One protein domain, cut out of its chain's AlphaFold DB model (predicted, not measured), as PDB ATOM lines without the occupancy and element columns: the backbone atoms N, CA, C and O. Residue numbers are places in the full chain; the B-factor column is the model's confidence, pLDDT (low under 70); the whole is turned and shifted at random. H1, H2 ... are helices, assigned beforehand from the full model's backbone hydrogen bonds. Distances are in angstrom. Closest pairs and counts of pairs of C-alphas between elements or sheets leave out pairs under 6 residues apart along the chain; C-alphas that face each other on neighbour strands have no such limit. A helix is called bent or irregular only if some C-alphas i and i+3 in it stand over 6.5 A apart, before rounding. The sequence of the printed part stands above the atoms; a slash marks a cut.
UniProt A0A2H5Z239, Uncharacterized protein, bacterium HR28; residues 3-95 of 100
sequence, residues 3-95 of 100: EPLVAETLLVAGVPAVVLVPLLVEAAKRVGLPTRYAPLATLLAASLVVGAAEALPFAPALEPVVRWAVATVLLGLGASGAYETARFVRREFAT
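What this domain is: This is residues 3 to 95 of the 100 residues of an uncharacterized protein of bacterium HR28 (UniProt A0A2H5Z239). A helical hairpin, H1b and H2, is joined by a long helix, H3, that folds back from the end of H2 as the other side of a V and runs past H1b. The far part of H3 and the tail, residues 79 to 95, stick out from this body, while H1a, the first arm of the bent helix H1, comes near H2 with its last residue, Val 12, whose C-alpha is 6.5 A from that of Ala 53. The 93 printed residues include three named helices, H1, H2 and H3 in that order, and no named strand; the class is all helix. The whole is loose, with a radius of gyration of the C-alphas of 16.4 A, and elongated, spanning 56 by 30 by 23 A.

How they stand to each other: H1, residues 3 to 30, was assigned as one helix by its hydrogen bonds but is bent: C-alphas 12 and 15 are 7.6 A apart. Its arms, H1a, residues 3 to 12, and H1b, residues 15 to 30, stand at a shallow tilt of 24 degrees. H1b and H2, residues 35 to 55, form a hairpin: they touch, closest at the C-alphas of Val 21 and Ala 45, 5.7 A, and run opposite ways at 37 degrees, only just a steep tilt. H1a is close to H2 but not clearly touching; the closest C-alphas, of Val 12 and Ala 53, are 6.5 A apart. H3, residues 60 to 92, is close but not clearly touching to H2, closest at the C-alphas of Ala 52 and Val 66, 7.2 A, and to H1b, closest at those of Leu 20 and Leu 74, 6.9 A. H1a and H3 are only just apart, at 8.3 A. Every O i to N i+4 pair is within hydrogen-bond range in H1a, against 11 of 12 in H1b, 15 of 17 in H2 and 27 of 29 in H3.

Where its parts are: H1a begins at C-alpha 3 (138.737, 216.745, 232.105), and H1b measures 23.2 A. H2 measures 29.9 A and is irregular, with C-alphas 36 and 39 7.5 A apart. H3 measures 48.3 A, is irregular, with C-alphas 61 and 64 7.1 A apart, and ends at C-alpha 92 (175.267, 197.127, 206.520).

The domain as a whole: The C-alphas farthest apart, of Phe 58 and Thr 95, are 56.7 A apart. The printed part has no cut, and both links are tight. Mean pLDDT of the printed part is 83.4; residues 3 to 15 are under 70.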
ATOM      1  N   GLU A   3     138.087 217.192 233.345       49.25
ATOM      2  CA  GLU A   3     138.737 216.745 232.105       49.25
ATOM      3  C   GLU A   3     139.845 217.651 231.533       49.25
ATOM      4  O   GLU A   3     140.822 217.087 231.038       49.25
ATOM      5  N   PRO A   4     139.793 219.001 231.593       54.31
ATOM      6  CA  PRO A   4     140.826 219.807 230.937       54.31
ATOM      7  C   PRO A   4     142.188 219.667 231.629       54.31
ATOM      8  O   PRO A   4     143.207 219.578 230.956       54.31
ATOM      9  N   LEU A   5     142.196 219.532 232.958       54.28
ATOM     10  CA  LEU A   5     143.422 219.473 233.757       54.28
ATOM     11  C   LEU A   5     144.189 218.163 233.534       54.28
ATOM     12  O   LEU A   5     145.402 218.172 233.370       54.28
ATOM     13  N   VAL A   6     143.477 217.033 233.451       50.72
ATOM     14  CA  VAL A   6     144.094 215.722 233.188       50.72
ATOM     15  C   VAL A   6     144.719 215.687 231.792       50.72
ATOM     16  O   VAL A   6     145.818 215.164 231.632       50.72
ATOM     17  N   ALA A   7     144.060 216.269 230.785       50.72
ATOM     18  CA  ALA A   7     144.591 216.340 229.426       50.72
ATOM     19  C   ALA A   7     145.838 217.241 229.326       50.72
ATOM     20  O   ALA A   7     146.807 216.863 228.670       50.72
ATOM     21  N   GLU A   8     145.848 218.387 230.008       55.78
ATOM     22  CA  GLU A   8     146.988 219.317 230.042       55.78
ATOM     23  C   GLU A   8     148.200 218.705 230.766       55.78
ATOM     24  O   GLU A   8     149.314 218.714 230.236       55.78
ATOM     25  N   THR A   9     147.977 218.051 231.913       52.03
ATOM     26  CA  THR A   9     149.022 217.308 232.631       52.03
ATOM     27  C   THR A   9     149.522 216.110 231.818       52.03
ATOM     28  O   THR A   9     150.718 215.843 231.794       52.03
ATOM     29  N   LEU A  10     148.662 215.398 231.081       49.66
ATOM     30  CA  LEU A  10     149.089 214.300 230.200       49.66
ATOM     31  C   LEU A  10     149.881 214.782 228.973       49.66
ATOM     32  O   LEU A  10     150.782 214.071 228.519       49.66
ATOM     33  N   LEU A  11     149.589 215.975 228.451       54.16
ATOM     34  CA  LEU A  11     150.307 216.570 227.320       54.16
ATOM     35  C   LEU A  11     151.708 217.064 227.704       54.16
ATOM     36  O   LEU A  11     152.633 216.935 226.903       54.16
ATOM     37  N   VAL A  12     151.882 217.582 228.924       52.47
ATOM     38  CA  VAL A  12     153.181 218.080 229.412       52.47
ATOM     39  C   VAL A  12     153.979 216.996 230.152       52.47
ATOM     40  O   VAL A  12     155.194 216.904 229.977       52.47
ATOM     41  N   ALA A  13     153.318 216.132 230.927       56.44
ATOM     42  CA  ALA A  13     153.954 215.147 231.808       56.44
ATOM     43  C   ALA A  13     153.704 213.679 231.422       56.44
ATOM     44  O   ALA A  13     154.447 212.816 231.865       56.44
ATOM     45  N   GLY A  14     152.703 213.352 230.600       63.53
ATOM     46  CA  GLY A  14     152.361 211.957 230.290       63.53
ATOM     47  C   GLY A  14     153.351 211.303 229.326       63.53
ATOM     48  O   GLY A  14     154.276 210.597 229.725       63.53
ATOM     49  N   VAL A  15     153.174 211.542 228.027       67.88
ATOM     50  CA  VAL A  15     154.020 210.928 226.986       67.88
ATOM     51  C   VAL A  15     155.479 211.410 227.053       67.88
ATOM     52  O   VAL A  15     156.379 210.569 226.970       67.88
ATOM     53  N   PRO A  16     155.764 212.715 227.258       72.75
ATOM     54  CA  PRO A  16     157.140 213.186 227.322       72.75
ATOM     55  C   PRO A  16     157.909 212.590 228.498       72.75
ATOM     56  O   PRO A  16     159.041 212.173 228.291       72.75
ATOM     57  N   ALA A  17     157.330 212.480 229.700       76.38
ATOM     58  CA  ALA A  17     158.073 211.960 230.853       76.38
ATOM     59  C   ALA A  17     158.367 210.461 230.730       76.38
ATOM     60  O   ALA A  17     159.475 210.033 231.056       76.38
ATOM     61  N   VAL A  18     157.419 209.677 230.204       81.31
ATOM     62  CA  VAL A  18     157.601 208.232 229.976       81.31
ATOM     63  C   VAL A  18     158.760 207.956 229.016       81.31
ATOM     64  O   VAL A  18     159.454 206.955 229.170       81.31
ATOM     65  N   VAL A  19     159.011 208.851 228.057       85.38
ATOM     66  CA  VAL A  19     160.139 208.747 227.119       85.38
ATOM     67  C   VAL A  19     161.409 209.384 227.686       85.38
ATOM     68  O   VAL A  19     162.495 208.811 227.602       85.38
ATOM     69  N   LEU A  20     161.289 210.566 228.283       85.81
ATOM     70  CA  LEU A  20     162.414 211.379 228.727       85.81
ATOM     71  C   LEU A  20     163.142 210.745 229.913       85.81
ATOM     72  O   LEU A  20     164.369 210.746 229.933       85.81
ATOM     73  N   VAL A  21     162.424 210.163 230.877       90.94
ATOM     74  CA  VAL A  21     163.041 209.575 232.077       90.94
ATOM     75  C   VAL A  21     163.980 208.409 231.726       90.94
ATOM     76  O   VAL A  21     165.150 208.479 232.111       90.94
ATOM     77  N   PRO A  22     163.567 207.373 230.961       90.94
ATOM     78  CA  PRO A  22     164.483 206.316 230.529       90.94
ATOM     79  C   PRO A  22     165.658 206.850 229.713       90.94
ATOM     80  O   PRO A  22     166.791 206.424 229.926       90.94
ATOM     81  N   LEU A  23     165.413 207.811 228.818       90.06
ATOM     82  CA  LEU A  23     166.457 208.412 227.994       90.06
ATOM     83  C   LEU A  23     167.515 209.144 228.829       90.06
ATOM     84  O   LEU A  23     168.707 208.990 228.570       90.06
ATOM     85  N   LEU A  24     167.102 209.896 229.850       90.88
ATOM     86  CA  LEU A  24     168.012 210.568 230.777       90.88
ATOM     87  C   LEU A  24     168.832 209.563 231.589       90.88
ATOM     88  O   LEU A  24     170.038 209.742 231.753       90.88
ATOM     89  N   VAL A  25     168.204 208.488 232.067       94.19
ATOM     90  CA  VAL A  25     168.891 207.440 232.834       94.19
ATOM     91  C   VAL A  25     169.886 206.679 231.956       94.19
ATOM     92  O   VAL A  25     171.010 206.426 232.386       94.19
ATOM     93  N   GLU A  26     169.520 206.347 230.720       93.50
ATOM     94  CA  GLU A  26     170.431 205.713 229.762       93.50
ATOM     95  C   GLU A  26     171.578 206.642 229.357       93.50
ATOM     96  O   GLU A  26     172.732 206.213 229.307       93.50
ATOM     97  N   ALA A  27     171.309 207.933 229.144       89.50
ATOM     98  CA  ALA A  27     172.359 208.922 228.925       89.50
ATOM     99  C   ALA A  27     173.312 208.997 230.130       89.50
ATOM    100  O   ALA A  27     174.528 208.957 229.953       89.50
ATOM    101  N   ALA A  28     172.786 209.009 231.357       91.44
ATOM    102  CA  ALA A  28     173.602 209.015 232.569       91.44
ATOM    103  C   ALA A  28     174.472 207.751 232.688       91.44
ATOM    104  O   ALA A  28     175.660 207.850 233.001       91.44
ATOM    105  N   LYS A  29     173.926 206.565 232.378       93.38
ATOM    106  CA  LYS A  29     174.695 205.306 232.323       93.38
ATOM    107  C   LYS A  29     175.845 205.392 231.323       93.38
ATOM    108  O   LYS A  29     176.959 204.997 231.655       93.38
ATOM    109  N   ARG A  30     175.613 205.969 230.137       90.25
ATOM    110  CA  ARG A  30     176.649 206.151 229.101       90.25
ATOM    111  C   ARG A  30     177.794 207.072 229.532       90.25
ATOM    112  O   ARG A  30     178.905 206.897 229.047       90.25
ATOM    113  N   VAL A  31     177.545 208.016 230.441       92.50
ATOM    114  CA  VAL A  31     178.566 208.944 230.971       92.50
ATOM    115  C   VAL A  31     179.228 208.407 232.256       92.50
ATOM    116  O   VAL A  31     180.109 209.047 232.820       92.50
ATOM    117  N   GLY A  32     178.869 207.194 232.701       92.94
ATOM    118  CA  GLY A  32     179.543 206.494 233.799       92.94
ATOM    119  C   GLY A  32     178.704 206.281 235.059       92.94
ATOM    120  O   GLY A  32     179.260 205.870 236.077       92.94
ATOM    121  N   LEU A  33     177.384 206.519 235.025       93.38
ATOM    122  CA  LEU A  33     176.502 206.163 236.140       93.38
ATOM    123  C   LEU A  33     176.520 204.635 236.363       93.38
ATOM    124  O   LEU A  33     176.106 203.884 235.476       93.38
ATOM    125  N   PRO A  34     176.922 204.147 237.554       93.25
ATOM    126  CA  PRO A  34     176.900 202.720 237.855       93.25
ATOM    127  C   PRO A  34     175.475 202.157 237.822       93.25
ATOM    128  O   PRO A  34     174.575 202.703 238.463       93.25
ATOM    129  N   THR A  35     175.277 201.004 237.176       93.12
ATOM    130  CA  THR A  35     173.954 200.365 237.017       93.12
ATOM    131  C   THR A  35     173.233 200.116 238.345       93.12
ATOM    132  O   THR A  35     172.009 200.198 238.404       93.12
ATOM    133  N   ARG A  36     173.978 199.902 239.440       93.94
ATOM    134  CA  ARG A  36     173.424 199.758 240.800       93.94
ATOM    135  C   ARG A  36     172.628 200.977 241.285       93.94
ATOM    136  O   ARG A  36     171.760 200.825 242.136       93.94
ATOM    137  N   TYR A  37     172.904 202.168 240.751       94.94
ATOM    138  CA  TYR A  37     172.194 203.406 241.085       94.94
ATOM    139  C   TYR A  37     171.123 203.781 240.056       94.94
ATOM    140  O   TYR A  37     170.494 204.826 240.202       94.94
ATOM    141  N   ALA A  38     170.872 202.944 239.041       91.81
ATOM    142  CA  ALA A  38     169.851 203.221 238.035       91.81
ATOM    143  C   ALA A  38     168.456 203.474 238.644       91.81
ATOM    144  O   ALA A  38     167.834 204.445 238.229       91.81
ATOM    145  N   PRO A  39     167.981 202.724 239.664       94.00
ATOM    146  CA  PRO A  39     166.686 203.014 240.285       94.00
ATOM    147  C   PRO A  39     166.624 204.402 240.938       94.00
ATOM    148  O   PRO A  39     165.637 205.116 240.779       94.00
ATOM    149  N   LEU A  40     167.694 204.818 241.628       94.44
ATOM    150  CA  LEU A  40     167.779 206.148 242.240       94.44
ATOM    151  C   LEU A  40     167.835 207.253 241.183       94.44
ATOM    152  O   LEU A  40     167.162 208.268 241.327       94.44
ATOM    153  N   ALA A  41     168.588 207.047 240.102       93.06
ATOM    154  CA  ALA A  41     168.625 207.987 238.989       93.06
ATOM    155  C   ALA A  41     167.257 208.120 238.306       93.06
ATOM    156  O   ALA A  41     166.861 209.231 237.968       93.06
ATOM    157  N   THR A  42     166.509 207.021 238.163       93.06
ATOM    158  CA  THR A  42     165.133 207.046 237.650       93.06
ATOM    159  C   THR A  42     164.223 207.863 238.554       93.06
ATOM    160  O   THR A  42     163.484 208.702 238.052       93.06
ATOM    161  N   LEU A  43     164.290 207.655 239.874       94.25
ATOM    162  CA  LEU A  43     163.503 208.436 240.828       94.25
ATOM    163  C   LEU A  43     163.833 209.925 240.729       94.25
ATOM    164  O   LEU A  43     162.925 210.732 240.578       94.25
ATOM    165  N   LEU A  44     165.117 210.286 240.726       94.19
ATOM    166  CA  LEU A  44     165.539 211.682 240.600       94.19
ATOM    167  C   LEU A  44     165.081 212.304 239.275       94.19
ATOM    168  O   LEU A  44     164.528 213.400 239.277       94.19
ATOM    169  N   ALA A  45     165.264 211.607 238.151       92.00
ATOM    170  CA  ALA A  45     164.835 212.091 236.842       92.00
ATOM    171  C   ALA A  45     163.308 212.246 236.762       92.00
ATOM    172  O   ALA A  45     162.824 213.270 236.285       92.00
ATOM    173  N   ALA A  46     162.544 211.278 237.275       90.12
ATOM    174  CA  ALA A  46     161.088 211.356 237.324       90.12
ATOM    175  C   ALA A  46     160.615 212.511 238.216       90.12
ATOM    176  O   ALA A  46     159.772 213.296 237.793       90.12
ATOM    177  N   SER A  47     161.194 212.667 239.409       90.25
ATOM    178  CA  SER A  47     160.880 213.775 240.313       90.25
ATOM    179  C   SER A  47     161.191 215.136 239.695       90.25
ATOM    180  O   SER A  47     160.406 216.061 239.872       90.25
ATOM    181  N   LEU A  48     162.286 215.269 238.941       89.56
ATOM    182  CA  LEU A  48     162.612 216.511 238.236       89.56
ATOM    183  C   LEU A  48     161.603 216.825 237.128       89.56
ATOM    184  O   LEU A  48     161.136 217.956 237.038       89.56
ATOM    185  N   VAL A  49     161.250 215.840 236.298       87.62
ATOM    186  CA  VAL A  49     160.332 216.046 235.167       87.62
ATOM    187  C   VAL A  49     158.911 216.330 235.654       87.62
ATOM    188  O   VAL A  49     158.298 217.303 235.219       87.62
ATOM    189  N   VAL A  50     158.402 215.521 236.586       86.69
ATOM    190  CA  VAL A  50     157.065 215.713 237.161       86.69
ATOM    191  C   VAL A  50     157.026 216.984 238.000       86.69
ATOM    192  O   VAL A  50     156.108 217.778 237.847       86.69
ATOM    193  N   GLY A  51     158.044 217.233 238.826       87.06
ATOM    194  CA  GLY A  51     158.126 218.448 239.636       87.06
ATOM    195  C   GLY A  51     158.153 219.720 238.790       87.06
ATOM    196  O   GLY A  51     157.493 220.692 239.140       87.06
ATOM    197  N   ALA A  52     158.849 219.710 237.649       84.44
ATOM    198  CA  ALA A  52     158.821 220.827 236.710       84.44
ATOM    199  C   ALA A  52     157.423 221.038 236.106       84.44
ATOM    200  O   ALA A  52     156.984 222.180 236.011       84.44
ATOM    201  N   ALA A  53     156.718 219.964 235.736       82.50
ATOM    202  CA  ALA A  53     155.362 220.054 235.196       82.50
ATOM    203  C   ALA A  53     154.351 220.562 236.241       82.50
ATOM    204  O   ALA A  53     153.589 221.482 235.962       82.50
ATOM    205  N   GLU A  54     154.399 220.026 237.461       84.38
ATOM    206  CA  GLU A  54     153.537 220.430 238.579       84.38
ATOM    207  C   GLU A  54     153.854 221.843 239.096       84.38
ATOM    208  O   GLU A  54     153.010 222.475 239.726       84.38
ATOM    209  N   ALA A  55     155.051 222.378 238.827       84.06
ATOM    210  CA  ALA A  55     155.411 223.751 239.178       84.06
ATOM    211  C   ALA A  55     154.824 224.800 238.216       84.06
ATOM    212  O   ALA A  55     154.683 225.963 238.601       84.06
ATOM    213  N   LEU A  56     154.464 224.421 236.982       83.50
ATOM    214  CA  LEU A  56     153.974 225.357 235.960       83.50
ATOM    215  C   LEU A  56     152.703 226.122 236.360       83.50
ATOM    216  O   LEU A  56     152.687 227.337 236.155       83.50
ATOM    217  N   PRO A  57     151.684 225.505 236.992       84.50
ATOM    218  CA  PRO A  57     150.517 226.235 237.488       84.50
ATOM    219  C   PRO A  57     150.864 227.339 238.498       84.50
ATOM    220  O   PRO A  57     150.156 228.340 238.585       84.50
ATOM    221  N   PHE A  58     151.955 227.178 239.253       87.12
ATOM    222  CA  PHE A  58     152.409 228.148 240.256       87.12
ATOM    223  C   PHE A  58     153.356 229.209 239.680       87.12
ATOM    224  O   PHE A  58     153.511 230.281 240.265       87.12
ATOM    225  N   ALA A  59     153.992 228.928 238.541       87.31
ATOM    226  CA  ALA A  59     154.948 229.811 237.882       87.31
ATOM    227  C   ALA A  59     154.812 229.735 236.347       87.31
ATOM    228  O   ALA A  59     155.733 229.273 235.665       87.31
ATOM    229  N   PRO A  60     153.701 230.231 235.770       84.94
ATOM    230  CA  PRO A  60     153.408 230.079 234.340       84.94
ATOM    231  C   PRO A  60     154.436 230.777 233.438       84.94
ATOM    232  O   PRO A  60     154.681 230.352 232.314       84.94
ATOM    233  N   ALA A  61     155.127 231.803 233.945       89.69
ATOM    234  CA  ALA A  61     156.229 232.453 233.234       89.69
ATOM    235  C   ALA A  61     157.391 231.496 232.880       89.69
ATOM    236  O   ALA A  61     158.182 231.803 231.988       89.69
ATOM    237  N   LEU A  62     157.502 230.343 233.554       83.62
ATOM    238  CA  LEU A  62     158.518 229.324 233.279       83.62
ATOM    239  C   LEU A  62     158.113 228.340 232.176       83.62
ATOM    240  O   LEU A  62     158.983 227.641 231.657       83.62
ATOM    241  N   GLU A  63     156.842 228.299 231.772       85.94
ATOM    242  CA  GLU A  63     156.343 227.404 230.721       85.94
ATOM    243  C   GLU A  63     157.183 227.421 229.434       85.94
ATOM    244  O   GLU A  63     157.627 226.346 229.014       85.94
ATOM    245  N   PRO A  64     157.502 228.580 228.820       87.00
ATOM    246  CA  PRO A  64     158.319 228.594 227.609       87.00
ATOM    247  C   PRO A  64     159.717 228.009 227.836       87.00
ATOM    248  O   PRO A  64     160.252 227.348 226.946       87.00
ATOM    249  N   VAL A  65     160.293 228.202 229.026       88.25
ATOM    250  CA  VAL A  65     161.623 227.691 229.386       88.25
ATOM    251  C   VAL A  65     161.587 226.176 229.573       88.25
ATOM    252  O   VAL A  65     162.426 225.476 229.011       88.25
ATOM    253  N   VAL A  66     160.597 225.654 230.305       85.25
ATOM    254  CA  VAL A  66     160.412 224.208 230.513       85.25
ATOM    255  C   VAL A  66     160.148 223.514 229.179       85.25
ATOM    256  O   VAL A  66     160.796 222.516 228.863       85.25
ATOM    257  N   ARG A  67     159.269 224.081 228.345       85.25
ATOM    258  CA  ARG A  67     158.968 223.551 227.011       85.25
ATOM    259  C   ARG A  67     160.201 223.540 226.114       85.25
ATOM    260  O   ARG A  67     160.466 222.534 225.458       85.25
ATOM    261  N   TRP A  68     160.968 224.631 226.099       89.94
ATOM    262  CA  TRP A  68     162.223 224.715 225.353       89.94
ATOM    263  C   TRP A  68     163.247 223.681 225.835       89.94
ATOM    264  O   TRP A  68     163.855 223.001 225.007       89.94
ATOM    265  N   ALA A  69     163.403 223.512 227.149       87.44
ATOM    266  CA  ALA A  69     164.341 222.557 227.727       87.44
ATOM    267  C   ALA A  69     163.975 221.113 227.357       87.44
ATOM    268  O   ALA A  69     164.809 220.381 226.822       87.44
ATOM    269  N   VAL A  70     162.714 220.719 227.564       85.62
ATOM    270  CA  VAL A  70     162.219 219.375 227.224       85.62
ATOM    271  C   VAL A  70     162.354 219.105 225.727       85.62
ATOM    272  O   VAL A  70     162.897 218.070 225.340       85.62
ATOM    273  N   ALA A  71     161.926 220.046 224.878       86.56
ATOM    274  CA  ALA A  71     162.041 219.906 223.430       86.56
ATOM    275  C   ALA A  71     163.500 219.753 222.986       86.56
ATOM    276  O   ALA A  71     163.806 218.867 222.192       86.56
ATOM    277  N   THR A  72     164.413 220.565 223.524       89.62
ATOM    278  CA  THR A  72     165.840 220.508 223.176       89.62
ATOM    279  C   THR A  72     166.463 219.172 223.577       89.62
ATOM    280  O   THR A  72     167.209 218.589 222.790       89.62
ATOM    281  N   VAL A  73     166.130 218.644 224.760       87.44
ATOM    282  CA  VAL A  73     166.636 217.337 225.208       87.44
ATOM    283  C   VAL A  73     166.094 216.209 224.330       87.44
ATOM    284  O   VAL A  73     166.874 215.385 223.853       87.44
ATOM    285  N   LEU A  74     164.785 216.183 224.063       87.31
ATOM    286  CA  LEU A  74     164.177 215.159 223.209       87.31
ATOM    287  C   LEU A  74     164.726 215.209 221.778       87.31
ATOM    288  O   LEU A  74     165.064 214.168 221.220       87.31
ATOM    289  N   LEU A  75     164.870 216.405 221.202       88.19
ATOM    290  CA  LEU A  75     165.447 216.586 219.870       88.19
ATOM    291  C   LEU A  75     166.923 216.184 219.826       88.19
ATOM    292  O   LEU A  75     167.326 215.498 218.892       88.19
ATOM    293  N   GLY A  76     167.725 216.560 220.824       89.62
ATOM    294  CA  GLY A  76     169.143 216.199 220.886       89.62
ATOM    295  C   GLY A  76     169.358 214.689 221.001       89.62
ATOM    296  O   GLY A  76     170.158 214.112 220.262       89.62
ATOM    297  N   LEU A  77     168.597 214.026 221.878       86.31
ATOM    298  CA  LEU A  77     168.654 212.572 222.045       86.31
ATOM    299  C   LEU A  77     168.101 211.840 220.814       86.31
ATOM    300  O   LEU A  77     168.704 210.867 220.361       86.31
ATOM    301  N   GLY A  78     167.015 212.345 220.223       87.00
ATOM    302  CA  GLY A  78     166.453 211.826 218.977       87.00
ATOM    303  C   GLY A  78     167.418 211.945 217.796       87.00
ATOM    304  O   GLY A  78     167.631 210.970 217.078       87.00
ATOM    305  N   ALA A  79     168.066 213.100 217.629       90.44
ATOM    306  CA  ALA A  79     169.069 213.325 216.590       90.44
ATOM    307  C   ALA A  79     170.296 212.418 216.769       90.44
ATOM    308  O   ALA A  79     170.780 211.843 215.794       90.44
ATOM    309  N   SER A  80     170.766 212.230 218.008       87.88
ATOM    310  CA  SER A  80     171.860 211.299 218.311       87.88
ATOM    311  C   SER A  80     171.498 209.854 217.951       87.88
ATOM    312  O   SER A  80     172.297 209.168 217.312       87.88
ATOM    313  N   GLY A  81     170.289 209.403 218.302       86.56
ATOM    314  CA  GLY A  81     169.803 208.073 217.934       86.56
ATOM    315  C   GLY A  81     169.666 207.900 216.419       86.56
ATOM    316  O   GLY A  81     170.129 206.903 215.868       86.56
ATOM    317  N   ALA A  82     169.097 208.891 215.729       88.19
ATOM    318  CA  ALA A  82     168.949 208.877 214.277       88.19
ATOM    319  C   ALA A  82     170.305 208.798 213.555       88.19
ATOM    320  O   ALA A  82     170.438 208.050 212.585       88.19
ATOM    321  N   TYR A  83     171.320 209.517 214.044       87.19
ATOM    322  CA  TYR A  83     172.673 209.470 213.489       87.19
ATOM    323  C   TYR A  83     173.310 208.080 213.617       87.19
ATOM    324  O   TYR A  83     173.863 207.567 212.642       87.19
ATOM    325  N   GLU A  84     173.201 207.438 214.785       87.31
ATOM    326  CA  GLU A  84     173.717 206.079 214.992       87.31
ATOM    327  C   GLU A  84     172.992 205.050 214.115       87.31
ATOM    328  O   GLU A  84     173.643 204.228 213.466       87.31
ATOM    329  N   THR A  85     171.664 205.143 213.991       86.94
ATOM    330  CA  THR A  85     170.888 204.281 213.085       86.94
ATOM    331  C   THR A  85     171.310 204.479 211.630       86.94
ATOM    332  O   THR A  85     171.567 203.505 210.925       86.94
ATOM    333  N   ALA A  86     171.459 205.727 211.175       89.06
ATOM    334  CA  ALA A  86     171.913 206.024 209.817       89.06
ATOM    335  C   ALA A  86     173.328 205.482 209.549       89.06
ATOM    336  O   ALA A  86     173.598 204.918 208.486       89.06
ATOM    337  N   ARG A  87     174.236 205.602 210.526       89.00
ATOM    338  CA  ARG A  87     175.597 205.054 210.457       89.00
ATOM    339  C   ARG A  87     175.600 203.527 210.387       89.00
ATOM    340  O   ARG A  87     176.368 202.973 209.602       89.00
ATOM    341  N   PHE A  88     174.773 202.859 211.191       88.88
ATOM    342  CA  PHE A  88     174.625 201.403 211.190       88.88
ATOM    343  C   PHE A  88     174.100 200.900 209.842       88.88
ATOM    344  O   PHE A  88     174.734 200.065 209.205       88.88
ATOM    345  N   VAL A  89     173.010 201.497 209.356       89.69
ATOM    346  CA  VAL A  89     172.398 201.174 208.062       89.69
ATOM    347  C   VAL A  89     173.404 201.334 206.919       89.69
ATOM    348  O   VAL A  89     173.552 200.444 206.086       89.69
ATOM    349  N   ARG A  90     174.162 202.438 206.903       88.50
ATOM    350  CA  ARG A  90     175.189 202.678 205.879       88.50
ATOM    351  C   ARG A  90     176.296 201.619 205.888       88.50
ATOM    352  O   ARG A  90     176.809 201.299 204.823       88.50
ATOM    353  N   ARG A  91     176.687 201.104 207.060       88.06
ATOM    354  CA  ARG A  91     177.680 200.021 207.169       88.06
ATOM    355  C   ARG A  91     177.136 198.718 206.604       88.06
ATOM    356  O   ARG A  91     177.814 198.098 205.801       88.06
ATOM    357  N   GLU A  92     175.907 198.364 206.967       84.62
ATOM    358  CA  GLU A  92     175.267 197.127 206.520       84.62
ATOM    359  C   GLU A  92     175.147 197.069 204.989       84.62
ATOM    360  O   GLU A  92     175.479 196.066 204.362       84.62
ATOM    361  N   PHE A  93     174.744 198.174 204.355       78.88
ATOM    362  CA  PHE A  93     174.632 198.262 202.895       78.88
ATOM    363  C   PHE A  93     175.967 198.458 202.157       78.88
ATOM    364  O   PHE A  93     175.985 198.377 200.931       78.88
ATOM    365  N   ALA A  94     177.071 198.712 202.864       78.00
ATOM    366  CA  ALA A  94     178.403 198.811 202.267       78.00
ATOM    367  C   ALA A  94     179.129 197.456 202.179       78.00
ATOM    368  O   ALA A  94     180.088 197.348 201.417       78.00
ATOM    369  N   THR A  95     178.685 196.435 202.922       70.75
ATOM    370  CA  THR A  95     179.238 195.075 202.845       70.75
ATOM    371  C   THR A  95     178.673 194.355 201.609       70.75
ATOM    372  O   THR A  95     177.450 194.165 201.544       70.75
TER     373      THR A  95